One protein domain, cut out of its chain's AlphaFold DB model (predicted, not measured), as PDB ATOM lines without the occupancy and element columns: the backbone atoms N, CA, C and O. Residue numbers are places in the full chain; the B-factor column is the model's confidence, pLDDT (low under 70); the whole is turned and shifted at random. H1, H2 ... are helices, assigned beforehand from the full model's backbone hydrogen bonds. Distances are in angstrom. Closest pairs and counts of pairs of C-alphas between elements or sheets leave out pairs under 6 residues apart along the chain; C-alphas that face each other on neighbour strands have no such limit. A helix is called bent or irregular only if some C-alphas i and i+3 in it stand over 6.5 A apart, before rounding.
ATOM      1  N   ALA A 332     270.221 337.379 275.706       50.34
ATOM      2  CA  ALA A 332     271.095 338.087 276.640       50.34
ATOM      3  C   ALA A 332     270.544 339.468 277.042       50.34
ATOM      4  O   ALA A 332     270.849 339.935 278.142       50.34
ATOM      5  N   SER A 333     269.731 340.095 276.184       53.50
ATOM      6  CA  SER A 333     269.111 341.390 276.471       53.50
ATOM      7  C   SER A 333     267.949 341.268 277.461       53.50
ATOM      8  O   SER A 333     267.854 342.096 278.363       53.50
ATOM      9  N   ASP A 334     267.165 340.186 277.388       55.50
ATOM     10  CA  ASP A 334     265.976 340.001 278.229       55.50
ATOM     11  C   ASP A 334     266.324 339.782 279.713       55.50
ATOM     12  O   ASP A 334     265.706 340.374 280.588       55.50
ATOM     13  N   GLN A 335     267.388 339.035 280.031       59.91
ATOM     14  CA  GLN A 335     267.782 338.810 281.436       59.91
ATOM     15  C   GLN A 335     268.432 340.027 282.111       59.91
ATOM     16  O   GLN A 335     268.486 340.097 283.335       59.91
ATOM     17  N   ALA A 336     268.993 340.966 281.345       59.50
ATOM     18  CA  ALA A 336     269.536 342.198 281.916       59.50
ATOM     19  C   ALA A 336     268.415 343.175 282.314       59.50
ATOM     20  O   ALA A 336     268.585 343.942 283.262       59.50
ATOM     21  N   ILE A 337     267.268 343.099 281.629       64.50
ATOM     22  CA  ILE A 337     266.056 343.859 281.958       64.50
ATOM     23  C   ILE A 337     265.524 343.430 283.334       64.50
ATOM     24  O   ILE A 337     265.160 344.294 284.132       64.50
ATOM     25  N   ASP A 338     265.593 342.135 283.661       77.12
ATOM     26  CA  ASP A 338     265.158 341.615 284.966       77.12
ATOM     27  C   ASP A 338     265.983 342.192 286.132       77.12
ATOM     28  O   ASP A 338     265.420 342.636 287.132       77.12
ATOM     29  N   TYR A 339     267.315 342.268 286.004       80.38
ATOM     30  CA  TYR A 339     268.158 342.861 287.055       80.38
ATOM     31  C   TYR A 339     267.947 344.367 287.200       80.38
ATOM     32  O   TYR A 339     267.993 344.888 288.311       80.38
ATOM     33  N   PHE A 340     267.708 345.073 286.092       80.94
ATOM     34  CA  PHE A 340     267.446 346.509 286.131       80.94
ATOM     35  C   PHE A 340     266.167 346.826 286.901       80.94
ATOM     36  O   PHE A 340     266.179 347.716 287.748       80.94
ATOM     37  N   ALA A 341     265.097 346.062 286.667       84.38
ATOM     38  CA  ALA A 341     263.850 346.205 287.411       84.38
ATOM     39  C   ALA A 341     264.055 345.962 288.915       84.38
ATOM     40  O   ALA A 341     263.629 346.782 289.723       84.38
ATOM     41  N   VAL A 342     264.781 344.900 289.289       84.69
ATOM     42  CA  VAL A 342     265.071 344.585 290.701       84.69
ATOM     43  C   VAL A 342     265.872 345.699 291.375       84.69
ATOM     44  O   VAL A 342     265.501 346.140 292.462       84.69
ATOM     45  N   VAL A 343     266.945 346.182 290.736       85.88
ATOM     46  CA  VAL A 343     267.761 347.284 291.271       85.88
ATOM     47  C   VAL A 343     266.923 348.552 291.415       85.88
ATOM     48  O   VAL A 343     267.012 349.223 292.439       85.88
ATOM     49  N   TYR A 344     266.079 348.859 290.429       88.50
ATOM     50  CA  TYR A 344     265.200 350.023 290.466       88.50
ATOM     51  C   TYR A 344     264.209 349.943 291.635       88.50
ATOM     52  O   TYR A 344     264.134 350.872 292.434       88.50
ATOM     53  N   GLU A 345     263.495 348.825 291.793       88.62
ATOM     54  CA  GLU A 345     262.542 348.634 292.895       88.62
ATOM     55  C   GLU A 345     263.200 348.802 294.271       88.62
ATOM     56  O   GLU A 345     262.675 349.519 295.123       88.62
ATOM     57  N   HIS A 346     264.374 348.198 294.476       87.62
ATOM     58  CA  HIS A 346     265.070 348.266 295.762       87.62
ATOM     59  C   HIS A 346     265.684 349.644 296.021       87.62
ATOM     60  O   HIS A 346     265.652 350.115 297.154       87.62
ATOM     61  N   LEU A 347     266.178 350.336 294.989       88.81
ATOM     62  CA  LEU A 347     266.710 351.693 295.130       88.81
ATOM     63  C   LEU A 347     265.648 352.671 295.650       88.81
ATOM     64  O   LEU A 347     265.933 353.509 296.507       88.81
ATOM     65  N   PHE A 348     264.411 352.559 295.160       88.38
ATOM     66  CA  PHE A 348     263.316 353.409 295.629       88.38
ATOM     67  C   PHE A 348     262.816 353.037 297.026       88.38
ATOM     68  O   PHE A 348     262.295 353.917 297.709       88.38
ATOM     69  N   ALA A 349     263.033 351.798 297.469       86.25
ATOM     70  CA  ALA A 349     262.719 351.351 298.824       86.25
ATOM     71  C   ALA A 349     263.720 351.842 299.891       86.25
ATOM     72  O   ALA A 349     263.451 351.705 301.082       86.25
ATOM     73  N   ILE A 350     264.866 352.412 299.497       84.62
ATOM     74  CA  ILE A 350     265.850 352.952 300.445       84.62
ATOM     75  C   ILE A 350     265.435 354.357 300.881       84.62
ATOM     76  O   ILE A 350     265.642 355.339 300.165       84.62
ATOM     77  N   ASP A 351     264.878 354.463 302.082       86.50
ATOM     78  CA  ASP A 351     264.453 355.744 302.663       86.50
ATOM     79  C   ASP A 351     265.626 356.603 303.170       86.50
ATOM     80  O   ASP A 351     265.479 357.811 303.345       86.50
ATOM     81  N   SER A 352     266.800 356.004 303.398       85.56
ATOM     82  CA  SER A 352     267.985 356.703 303.918       85.56
ATOM     83  C   SER A 352     268.731 357.537 302.871       85.56
ATOM     84  O   SER A 352     269.583 358.347 303.235       85.56
ATOM     85  N   TRP A 353     268.423 357.365 301.583       87.94
ATOM     86  CA  TRP A 353     269.083 358.064 300.477       87.94
ATOM     87  C   TRP A 353     268.241 359.233 299.968       87.94
ATOM     88  O   TRP A 353     267.022 359.118 299.818       87.94
ATOM     89  N   THR A 354     268.900 360.343 299.630       91.25
ATOM     90  CA  THR A 354     268.242 361.505 299.022       91.25
ATOM     91  C   THR A 354     267.865 361.239 297.563       91.25
ATOM     92  O   THR A 354     268.455 360.390 296.890       91.25
ATOM     93  N   ASP A 355     266.908 362.006 297.036       91.44
ATOM     94  CA  ASP A 355     266.530 361.930 295.616       91.44
ATOM     95  C   ASP A 355     267.717 362.224 294.683       91.44
ATOM     96  O   ASP A 355     267.830 361.627 293.613       91.44
ATOM     97  N   GLU A 356     268.636 363.099 295.103       89.38
ATOM     98  CA  GLU A 356     269.864 363.403 294.362       89.38
ATOM     99  C   GLU A 356     270.780 362.175 294.275       89.38
ATOM    100  O   GLU A 356     271.202 361.807 293.181       89.38
ATOM    101  N   GLN A 357     270.998 361.470 295.390       87.62
ATOM    102  CA  GLN A 357     271.817 360.252 295.437       87.62
ATOM    103  C   GLN A 357     271.208 359.117 294.606       87.62
ATOM    104  O   GLN A 357     271.909 358.456 293.832       87.62
ATOM    105  N   LYS A 358     269.885 358.923 294.703       89.94
ATOM    106  CA  LYS A 358     269.148 357.970 293.857       89.94
ATOM    107  C   LYS A 358     269.297 358.331 292.377       89.94
ATOM    108  O   LYS A 358     269.579 357.459 291.556       89.94
ATOM    109  N   SER A 359     269.181 359.616 292.036       89.69
ATOM    110  CA  SER A 359     269.372 360.107 290.668       89.69
ATOM    111  C   SER A 359     270.800 359.886 290.159       89.69
ATOM    112  O   SER A 359     270.968 359.515 288.998       89.69
ATOM    113  N   SER A 360     271.827 360.064 290.998       86.88
ATOM    114  CA  SER A 360     273.225 359.810 290.623       86.88
ATOM    115  C   SER A 360     273.475 358.343 290.277       86.88
ATOM    116  O   SER A 360     274.124 358.054 289.270       86.88
ATOM    117  N   LEU A 361     272.923 357.406 291.055       87.69
ATOM    118  CA  LEU A 361     273.051 355.982 290.746       87.69
ATOM    119  C   LEU A 361     272.300 355.607 289.461       87.69
ATOM    120  O   LEU A 361     272.841 354.888 288.622       87.69
ATOM    121  N   LEU A 362     271.085 356.130 289.268       90.19
ATOM    122  CA  LEU A 362     270.320 355.907 288.038       90.19
ATOM    123  C   LEU A 362     271.052 356.451 286.806       90.19
ATOM    124  O   LEU A 362     271.072 355.799 285.762       90.19
ATOM    125  N   GLN A 363     271.686 357.620 286.920       89.94
ATOM    126  CA  GLN A 363     272.509 358.165 285.846       89.94
ATOM    127  C   GLN A 363     273.683 357.233 285.522       89.94
ATOM    128  O   GLN A 363     273.899 356.927 284.351       89.94
ATOM    129  N   LEU A 364     274.386 356.723 286.536       87.38
ATOM    130  CA  LEU A 364     275.487 355.778 286.346       87.38
ATOM    131  C   LEU A 364     275.026 354.483 285.656       87.38
ATOM    132  O   LEU A 364     275.681 354.002 284.731       87.38
ATOM    133  N   MET A 365     273.872 353.944 286.056       89.38
ATOM    134  CA  MET A 365     273.270 352.767 285.422       89.38
ATOM    135  C   MET A 365     272.935 353.024 283.946       89.38
ATOM    136  O   MET A 365     273.235 352.185 283.096       89.38
ATOM    137  N   ASN A 366     272.382 354.198 283.624       87.69
ATOM    138  CA  ASN A 366     272.101 354.603 282.244       87.69
ATOM    139  C   ASN A 366     273.389 354.777 281.422       87.69
ATOM    140  O   ASN A 366     273.441 354.393 280.252       87.69
ATOM    141  N   GLU A 367     274.451 355.321 282.021       86.88
ATOM    142  CA  GLU A 367     275.764 355.434 281.379       86.88
ATOM    143  C   GLU A 367     276.352 354.054 281.071       86.88
ATOM    144  O   GLU A 367     276.847 353.823 279.966       86.88
ATOM    145  N   TRP A 368     276.256 353.107 282.005       86.38
ATOM    146  CA  TRP A 368     276.675 351.727 281.774       86.38
ATOM    147  C   TRP A 368     275.851 351.037 280.701       86.38
ATOM    148  O   TRP A 368     276.418 350.332 279.867       86.38
ATOM    149  N   GLU A 369     274.539 351.251 280.692       86.88
ATOM    150  CA  GLU A 369     273.674 350.722 279.649       86.88
ATOM    151  C   GLU A 369     274.106 351.268 278.284       86.88
ATOM    152  O   GLU A 369     274.397 350.497 277.369       86.88
ATOM    153  N   SER A 370     274.268 352.585 278.156       85.50
ATOM    154  CA  SER A 370     274.703 353.202 276.902       85.50
ATOM    155  C   SER A 370     276.097 352.743 276.468       85.50
ATOM    156  O   SER A 370     276.342 352.592 275.271       85.50
ATOM    157  N   LYS A 371     277.026 352.551 277.411       83.44
ATOM    158  CA  LYS A 371     278.435 352.264 277.113       83.44
ATOM    159  C   LYS A 371     278.686 350.782 276.863       83.44
ATOM    160  O   LYS A 371     279.414 350.440 275.932       83.44
ATOM    161  N   PHE A 372     278.092 349.903 277.666       81.62
ATOM    162  CA  PHE A 372     278.426 348.478 277.704       81.62
ATOM    163  C   PHE A 372     277.371 347.576 277.069       81.62
ATOM    164  O   PHE A 372     277.739 346.499 276.606       81.62
ATOM    165  N   LYS A 373     276.097 347.983 276.968       77.44
ATOM    166  CA  LYS A 373     275.042 347.102 276.426       77.44
ATOM    167  C   LYS A 373     275.344 346.614 275.010       77.44
ATOM    168  O   LYS A 373     275.016 345.481 274.688       77.44
ATOM    169  N   GLN A 374     275.997 347.440 274.190       76.31
ATOM    170  CA  GLN A 374     276.386 347.071 272.823       76.31
ATOM    171  C   GLN A 374     277.850 346.625 272.714       76.31
ATOM    172  O   GLN A 374     278.148 345.689 271.981       76.31
ATOM    173  N   SER A 375     278.769 347.271 273.441       78.38
ATOM    174  CA  SER A 375     280.210 347.008 273.304       78.38
ATOM    175  C   SER A 375     280.708 345.829 274.146       78.38
ATOM    176  O   SER A 375     281.710 345.202 273.807       78.38
ATOM    177  N   SER A 376     280.052 345.529 275.270       83.56
ATOM    178  CA  SER A 376     280.458 344.492 276.228       83.56
ATOM    179  C   SER A 376     279.271 344.019 277.091       83.56
ATOM    180  O   SER A 376     279.250 344.255 278.305       83.56
ATOM    181  N   PRO A 377     278.292 343.292 276.508       80.19
ATOM    182  CA  PRO A 377     277.055 342.896 277.197       80.19
ATOM    183  C   PRO A 377     277.298 342.068 278.467       80.19
ATOM    184  O   PRO A 377     276.550 342.154 279.439       80.19
ATOM    185  N   LYS A 378     278.379 341.276 278.476       78.00
ATOM    186  CA  LYS A 378     278.780 340.461 279.628       78.00
ATOM    187  C   LYS A 378     279.160 341.321 280.837       78.00
ATOM    188  O   LYS A 378     278.755 340.989 281.944       78.00
ATOM    189  N   ILE A 379     279.896 342.414 280.618       76.94
ATOM    190  CA  ILE A 379     280.302 343.348 281.680       76.94
ATOM    191  C   ILE A 379     279.070 344.067 282.228       76.94
ATOM    192  O   ILE A 379     278.875 344.107 283.437       76.94
ATOM    193  N   PHE A 380     278.188 344.545 281.343       82.56
ATOM    194  CA  PHE A 380     276.927 345.168 281.753       82.56
ATOM    195  C   PHE A 380     276.092 344.240 282.647       82.56
ATOM    196  O   PHE A 380     275.694 344.620 283.745       82.56
ATOM    197  N   LYS A 381     275.886 342.989 282.212       81.81
ATOM    198  CA  LYS A 381     275.125 341.991 282.973       81.81
ATOM    199  C   LYS A 381     275.759 341.680 284.329       81.81
ATOM    200  O   LYS A 381     275.038 341.532 285.309       81.81
ATOM    201  N   MET A 382     277.084 341.575 284.380       80.25
ATOM    202  CA  MET A 382     277.829 341.322 285.612       80.25
ATOM    203  C   MET A 382     277.632 342.464 286.610       80.25
ATOM    204  O   MET A 382     277.186 342.221 287.727       80.25
ATOM    205  N   ASN A 383     277.829 343.713 286.178       82.62
ATOM    206  CA  ASN A 383     277.629 344.889 287.025       82.62
ATOM    207  C   ASN A 383     276.190 344.984 287.559       82.62
ATOM    208  O   ASN A 383     275.990 345.234 288.745       82.62
ATOM    209  N   MET A 384     275.190 344.730 286.707       87.25
ATOM    210  CA  MET A 384     273.778 344.728 287.108       87.25
ATOM    211  C   MET A 384     273.444 343.602 288.091       87.25
ATOM    212  O   MET A 384     272.680 343.812 289.030       87.25
ATOM    213  N   HIS A 385     274.037 342.420 287.915       84.81
ATOM    214  CA  HIS A 385     273.882 341.312 288.854       84.81
ATOM    215  C   HIS A 385     274.502 341.634 290.221       84.81
ATOM    216  O   HIS A 385     273.870 341.392 291.246       84.81
ATOM    217  N   HIS A 386     275.701 342.225 290.249       82.62
ATOM    218  CA  HIS A 386     276.346 342.633 291.499       82.62
ATOM    219  C   HIS A 386     275.560 343.726 292.216       82.62
ATOM    220  O   HIS A 386     275.303 343.574 293.405       82.62
ATOM    221  N   LEU A 387     275.099 344.760 291.502       86.50
ATOM    222  CA  LEU A 387     274.179 345.763 292.052       86.50
ATOM    223  C   LEU A 387     272.920 345.116 292.626       86.50
ATOM    224  O   LEU A 387     272.521 345.440 293.737       86.50
ATOM    225  N   SER A 388     272.305 344.188 291.892       87.62
ATOM    226  CA  SER A 388     271.108 343.496 292.363       87.62
ATOM    227  C   SER A 388     271.375 342.742 293.660       87.62
ATOM    228  O   SER A 388     270.596 342.899 294.588       87.62
ATOM    229  N   ASN A 389     272.458 341.963 293.742       83.00
ATOM    230  CA  ASN A 389     272.816 341.214 294.953       83.00
ATOM    231  C   ASN A 389     273.155 342.134 296.123       83.00
ATOM    232  O   ASN A 389     272.876 341.801 297.269       83.00
ATOM    233  N   LEU A 390     273.773 343.275 295.819       84.06
ATOM    234  CA  LEU A 390     274.066 344.318 296.782       84.06
ATOM    235  C   LEU A 390     272.711 344.783 297.361       84.06
ATOM    236  O   LEU A 390     272.454 344.590 298.548       84.06
ATOM    237  N   PHE A 391     271.795 345.293 296.535       84.75
ATOM    238  CA  PHE A 391     270.503 345.832 296.989       84.75
ATOM    239  C   PHE A 391     269.534 344.815 297.604       84.75
ATOM    240  O   PHE A 391     268.648 345.211 298.360       84.75
ATOM    241  N   THR A 392     269.689 343.526 297.304       83.31
ATOM    242  CA  THR A 392     268.883 342.446 297.891       83.31
ATOM    243  C   THR A 392     269.555 341.779 299.091       83.31
ATOM    244  O   THR A 392     269.057 340.748 299.555       83.31
ATOM    245  N   ASP A 393     270.662 342.335 299.604       82.00
ATOM    246  CA  ASP A 393     271.376 341.774 300.751       82.00
ATOM    247  C   ASP A 393     270.418 341.558 301.939       82.00
ATOM    248  O   ASP A 393     269.850 342.521 302.469       82.00
ATOM    249  N   PRO A 394     270.247 340.307 302.403       68.69
ATOM    250  CA  PRO A 394     269.319 339.984 303.481       68.69
ATOM    251  C   PRO A 394     269.719 340.602 304.826       68.69
ATOM    252  O   PRO A 394     268.885 340.665 305.729       68.69
ATOM    253  N   ASN A 395     270.971 341.047 304.974       75.00
ATOM    254  CA  ASN A 395     271.456 341.690 306.194       75.00
ATOM    255  C   ASN A 395     271.209 343.207 306.202       75.00
ATOM    256  O   ASN A 395     271.429 343.851 307.226       75.00
ATOM    257  N   GLY A 396     270.736 343.778 305.087       76.12
ATOM    258  CA  GLY A 396     270.417 345.198 304.974       76.12
ATOM    259  C   GLY A 396     271.630 346.120 305.099       76.12
ATOM    260  O   GLY A 396     271.446 347.294 305.418       76.12
ATOM    261  N   ILE A 397     272.851 345.630 304.847       76.25
ATOM    262  CA  ILE A 397     274.099 346.386 305.064       76.25
ATOM    263  C   ILE A 397     274.071 347.717 304.304       76.25
ATOM    264  O   ILE A 397     274.411 348.762 304.852       76.25
ATOM    265  N   ILE A 398     273.584 347.712 303.063       74.88
ATOM    266  CA  ILE A 398     273.495 348.926 302.236       74.88
ATOM    267  C   ILE A 398     272.555 349.961 302.811       74.88
ATOM    268  O   ILE A 398     272.836 351.150 302.686       74.88
ATOM    269  N   MET A 399     271.445 349.538 303.418       72.50
ATOM    270  CA  MET A 399     270.462 350.490 303.936       72.50
ATOM    271  C   MET A 399     271.069 351.390 305.019       72.50
ATOM    272  O   MET A 399     270.580 352.502 305.229       72.50
ATOM    273  N   ASN A 400     272.162 350.934 305.640       76.81
ATOM    274  CA  ASN A 400     272.885 351.626 306.699       76.81
ATOM    275  C   ASN A 400     274.169 352.328 306.224       76.81
ATOM    276  O   ASN A 400     274.789 353.038 307.012       76.81
ATOM    277  N   LEU A 401     274.583 352.152 304.965       79.88
ATOM    278  CA  LEU A 401     275.790 352.786 304.437       79.88
ATOM    279  C   LEU A 401     275.484 354.160 303.820       79.88
ATOM    280  O   LEU A 401     274.475 354.311 303.123       79.88
ATOM    281  N   PRO A 402     276.366 355.163 304.009       84.88
ATOM    282  CA  PRO A 402     276.252 356.432 303.304       84.88
ATOM    283  C   PRO A 402     276.270 356.209 301.790       84.88
ATOM    284  O   PRO A 402     277.133 355.497 301.269       84.88
ATOM    285  N   ALA A 403     275.341 356.840 301.069       82.19
ATOM    286  CA  ALA A 403     275.233 356.658 299.624       82.19
ATOM    287  C   ALA A 403     276.531 357.013 298.887       82.19
ATOM    288  O   ALA A 403     276.900 356.337 297.933       82.19
ATOM    289  N   ASP A 404     277.256 358.026 299.368       82.81
ATOM    290  CA  ASP A 404     278.521 358.469 298.776       82.81
ATOM    291  C   ASP A 404     279.586 357.362 298.823       82.81
ATOM    292  O   ASP A 404     280.353 357.203 297.876       82.81
ATOM    293  N   THR A 405     279.594 356.541 299.878       83.19
ATOM    294  CA  THR A 405     280.481 355.374 300.002       83.19
ATOM    295  C   THR A 405     280.128 354.310 298.968       83.19
ATOM    296  O   THR A 405     281.009 353.777 298.293       83.19
ATOM    297  N   VAL A 406     278.834 354.024 298.811       83.44
ATOM    298  CA  VAL A 406     278.342 353.037 297.843       83.44
ATOM    299  C   VAL A 406     278.625 353.506 296.411       83.44
ATOM    300  O   VAL A 406     279.143 352.738 295.604       83.44
ATOM    301  N   LEU A 407     278.380 354.780 296.104       82.50
ATOM    302  CA  LEU A 407     278.671 355.381 294.801       82.50
ATOM    303  C   LEU A 407     280.171 355.383 294.486       82.50
ATOM    304  O   LEU A 407     280.552 354.974 293.390       82.50
ATOM    305  N   ALA A 408     281.021 355.783 295.436       85.06
ATOM    306  CA  ALA A 408     282.472 355.803 295.251       85.06
ATOM    307  C   ALA A 408     283.037 354.407 294.967       85.06
ATOM    308  O   ALA A 408     283.895 354.248 294.097       85.06
ATOM    309  N   LEU A 409     282.526 353.384 295.656       85.44
ATOM    310  CA  LEU A 409     282.903 351.998 295.408       85.44
ATOM    311  C   LEU A 409     282.498 351.543 294.005       85.44
ATOM    312  O   LEU A 409     283.323 351.009 293.269       85.44
ATOM    313  N   ILE A 410     281.236 351.764 293.633       82.38
ATOM    314  CA  ILE A 410     280.692 351.320 292.346       82.38
ATOM    315  C   ILE A 410     281.406 352.014 291.172       82.38
ATOM    316  O   ILE A 410     281.572 351.434 290.097       82.38
ATOM    317  N   GLN A 411     281.835 353.260 291.371       81.94
ATOM    318  CA  GLN A 411     282.593 354.035 290.390       81.94
ATOM    319  C   GLN A 411     284.095 353.717 290.392       81.94
ATOM    320  O   GLN A 411     284.799 354.133 289.468       81.94
ATOM    321  N   SER A 412     284.598 352.995 291.397       82.00
ATOM    322  CA  SER A 412     286.013 352.661 291.504       82.00
ATOM    323  C   SER A 412     286.443 351.728 290.377       82.00
ATOM    324  O   SER A 412     285.893 350.646 290.187       82.00
ATOM    325  N   THR A 413     287.477 352.132 289.643       73.75
ATOM    326  CA  THR A 413     288.125 351.284 288.634       73.75
ATOM    327  C   THR A 413     289.089 350.273 289.245       73.75
ATOM    328  O   THR A 413     289.478 349.318 288.573       73.75
ATOM    329  N   ASP A 414     289.483 350.486 290.501       76.75
ATOM    330  CA  ASP A 414     290.512 349.699 291.181       76.75
ATOM    331  C   ASP A 414     289.927 348.465 291.880       76.75
ATOM    332  O   ASP A 414     290.650 347.515 292.181       76.75
ATOM    333  N   ILE A 415     288.611 348.455 292.112       76.69
ATOM    334  CA  ILE A 415     287.912 347.370 292.798       76.69
ATOM    335  C   ILE A 415     287.045 346.635 291.783       76.69
ATOM    336  O   ILE A 415     286.111 347.194 291.209       76.69
ATOM    337  N   GLN A 416     287.365 345.360 291.566       77.81
ATOM    338  CA  GLN A 416     286.562 344.499 290.703       77.81
ATOM    339  C   GLN A 416     285.139 344.351 291.283       77.81
ATOM    340  O   GLN A 416     285.017 344.226 292.505       77.81
ATOM    341  N   PRO A 417     284.077 344.343 290.451       76.44
ATOM    342  CA  PRO A 417     282.687 344.259 290.914       76.44
ATOM    343  C   PRO A 417     282.386 343.102 291.866       76.44
ATOM    344  O   PRO A 417     281.559 343.228 292.768       76.44
ATOM    345  N   GLU A 418     283.085 341.981 291.702       74.94
ATOM    346  CA  GLU A 418     282.960 340.800 292.550       74.94
ATOM    347  C   GLU A 418     283.405 341.055 293.992       74.94
ATOM    348  O   GLU A 418     282.910 340.375 294.881       74.94
ATOM    349  N   CYS A 419     284.293 342.032 294.212       80.12
ATOM    350  CA  CYS A 419     284.870 342.372 295.513       80.12
ATOM    351  C   CYS A 419     284.128 343.510 296.237       80.12
ATOM    352  O   CYS A 419     284.515 343.900 297.342       80.12
ATOM    353  N   TRP A 420     283.108 344.110 295.610       83.81
ATOM    354  CA  TRP A 420     282.387 345.257 296.173       83.81
ATOM    355  C   TRP A 420     281.748 344.929 297.524       83.81
ATOM    356  O   TRP A 420     281.819 345.729 298.454       83.81
ATOM    357  N   PHE A 421     281.161 343.739 297.651       74.00
ATOM    358  CA  PHE A 421     280.476 343.341 298.875       74.00
ATOM    359  C   PHE A 421     281.452 343.129 300.037       74.00
ATOM    360  O   PHE A 421     281.218 343.664 301.120       74.00
ATOM    361  N   GLU A 422     282.567 342.414 299.829       77.56
ATOM    362  CA  GLU A 422     283.563 342.237 300.893       77.56
ATOM    363  C   GLU A 422     284.184 343.570 301.319       77.56
ATOM    364  O   GLU A 422     284.416 343.780 302.509       77.56
ATOM    365  N   TYR A 423     284.407 344.488 300.373       81.75
ATOM    366  CA  TYR A 423     284.954 345.808 300.682       81.75
ATOM    367  C   TYR A 423     283.976 346.657 301.505       81.75
ATOM    368  O   TYR A 423     284.377 347.292 302.482       81.75
ATOM    369  N   LEU A 424     282.686 346.652 301.151       77.69
ATOM    370  CA  LEU A 424     281.662 347.368 301.918       77.69
ATOM    371  C   LEU A 424     281.479 346.778 303.308       77.69
ATOM    372  O   LEU A 424     281.343 347.536 304.261       77.69
ATOM    373  N   LEU A 425     281.525 345.450 303.438       74.44
ATOM    374  CA  LEU A 425     281.448 344.791 304.736       74.44
ATOM    375  C   LEU A 425     282.641 345.173 305.622       74.44
ATOM    376  O   LEU A 425     282.446 345.490 306.790       74.44
ATOM    377  N   ALA A 426     283.857 345.199 305.068       78.94
ATOM    378  CA  ALA A 426     285.041 345.647 305.800       78.94
ATOM    379  C   ALA A 426     284.922 347.118 306.230       78.94
ATOM    380  O   ALA A 426     285.125 347.431 307.398       78.94
ATOM    381  N   THR A 427     284.497 347.997 305.317       77.69
ATOM    382  CA  THR A 427     284.306 349.432 305.599       77.69
ATOM    383  C   THR A 427     283.226 349.667 306.662       77.69
ATOM    384  O   THR A 427     283.371 350.538 307.517       77.69
ATOM    385  N   PHE A 428     282.139 348.891 306.623       77.31
ATOM    386  CA  PHE A 428     281.054 348.967 307.598       77.31
ATOM    387  C   PHE A 428     281.521 348.554 309.000       77.31
ATOM    388  O   PHE A 428     281.266 349.271 309.963       77.31
ATOM    389  N   LEU A 429     282.253 347.441 309.106       76.94
ATOM    390  CA  LEU A 429     282.785 346.953 310.382       76.94
ATOM    391  C   LEU A 429     283.821 347.916 310.980       76.94
ATOM    392  O   LEU A 429     283.796 348.171 312.180       76.94
ATOM    393  N   GLU A 430     284.683 348.507 310.148       79.00
ATOM    394  CA  GLU A 430     285.630 349.539 310.593       79.00
ATOM    395  C   GLU A 430     284.917 350.795 311.117       79.00
ATOM    396  O   GLU A 430     285.385 351.422 312.065       79.00
ATOM    397  N   ALA A 431     283.774 351.166 310.531       72.81
ATOM    398  CA  ALA A 431     282.988 352.304 310.997       72.81
ATOM    399  C   ALA A 431     282.291 352.034 312.345       72.81
ATOM    400  O   ALA A 431     282.197 352.954 313.158       72.81
ATOM    401  N   GLU A 432     281.832 350.802 312.604       73.50
ATOM    402  CA  GLU A 432     281.221 350.422 313.889       73.50
ATOM    403  C   GLU A 432     282.229 350.419 315.047       73.50
ATOM    404  O   GLU A 432     281.880 350.835 316.147       73.50
ATOM    405  N   ASP A 433     283.488 350.044 314.804       71.88
ATOM    406  CA  ASP A 433     284.544 350.051 315.830       71.88
ATOM    407  C   ASP A 433     284.948 351.473 316.293       71.88
ATOM    408  O   ASP A 433     285.681 351.639 317.275       71.88
ATOM    409  N   HIS A 434     284.481 352.513 315.595       58.38
ATOM    410  CA  HIS A 434     284.778 353.919 315.881       58.38
ATOM    411  C   HIS A 434     283.618 354.708 316.517       58.38
ATOM    412  O   HIS A 434     283.791 355.901 316.792       58.38
TER     413      HIS A 434
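This is residues 332 to 434 of the 435 residues of the protein "Hypothetical protein" of Rotaria magnacalcarata (UniProt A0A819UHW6). Helices H1, H2 and H3 form an up-and-down bundle, each running against the one before; H5 and H6 make a hairpin at one end, H6 reaching beyond the bundle. The 103 printed residues have six named helices, H1 to H6, and no named strand: all helix. The whole is compact, radius of gyration of the C-alphas 13.5 A, spanning 44 by 27 by 23 A.

H1, residues 332 to 349, touches H3, residues 377 to 391; closest C-alphas Val 343 and Ser 388, 5.2 A. H2, residues 355 to 375, forms a hairpin with H3; closest C-alphas Phe 372 and Phe 380, 5.4 A. H4, residues 397 to 400, touches no helix. H5, residues 403 to 411, and H6, residues 417 to 432, form a hairpin; closest C-alphas Leu 409 and Trp 420, 6.8 A. Every O i to N i+4 pair is within hydrogen-bond range in H3 and H5, against 11 of 14 in H1, 15 of 17 in H2 and 10 of 12 in H6; H4 is too short for one.

H1, 27.2 A long, begins at C-alpha 332 (271.095, 338.087, 276.640). H2 is 30.1 A, H3 21.1 A, and H6, 23.8 A, ends at C-alpha 432 (281.221, 350.422, 313.889). H2 and H6 are irregular: C-alphas 371 and 374 are 7.0 A apart, 418 and 421 7.3 A.

The C-alphas farthest apart, Ala 332 and His 434, are 44.5 A apart. The printed part has no cut and no long link. Residues 332 to 337, 394 and 434 are under pLDDT 70.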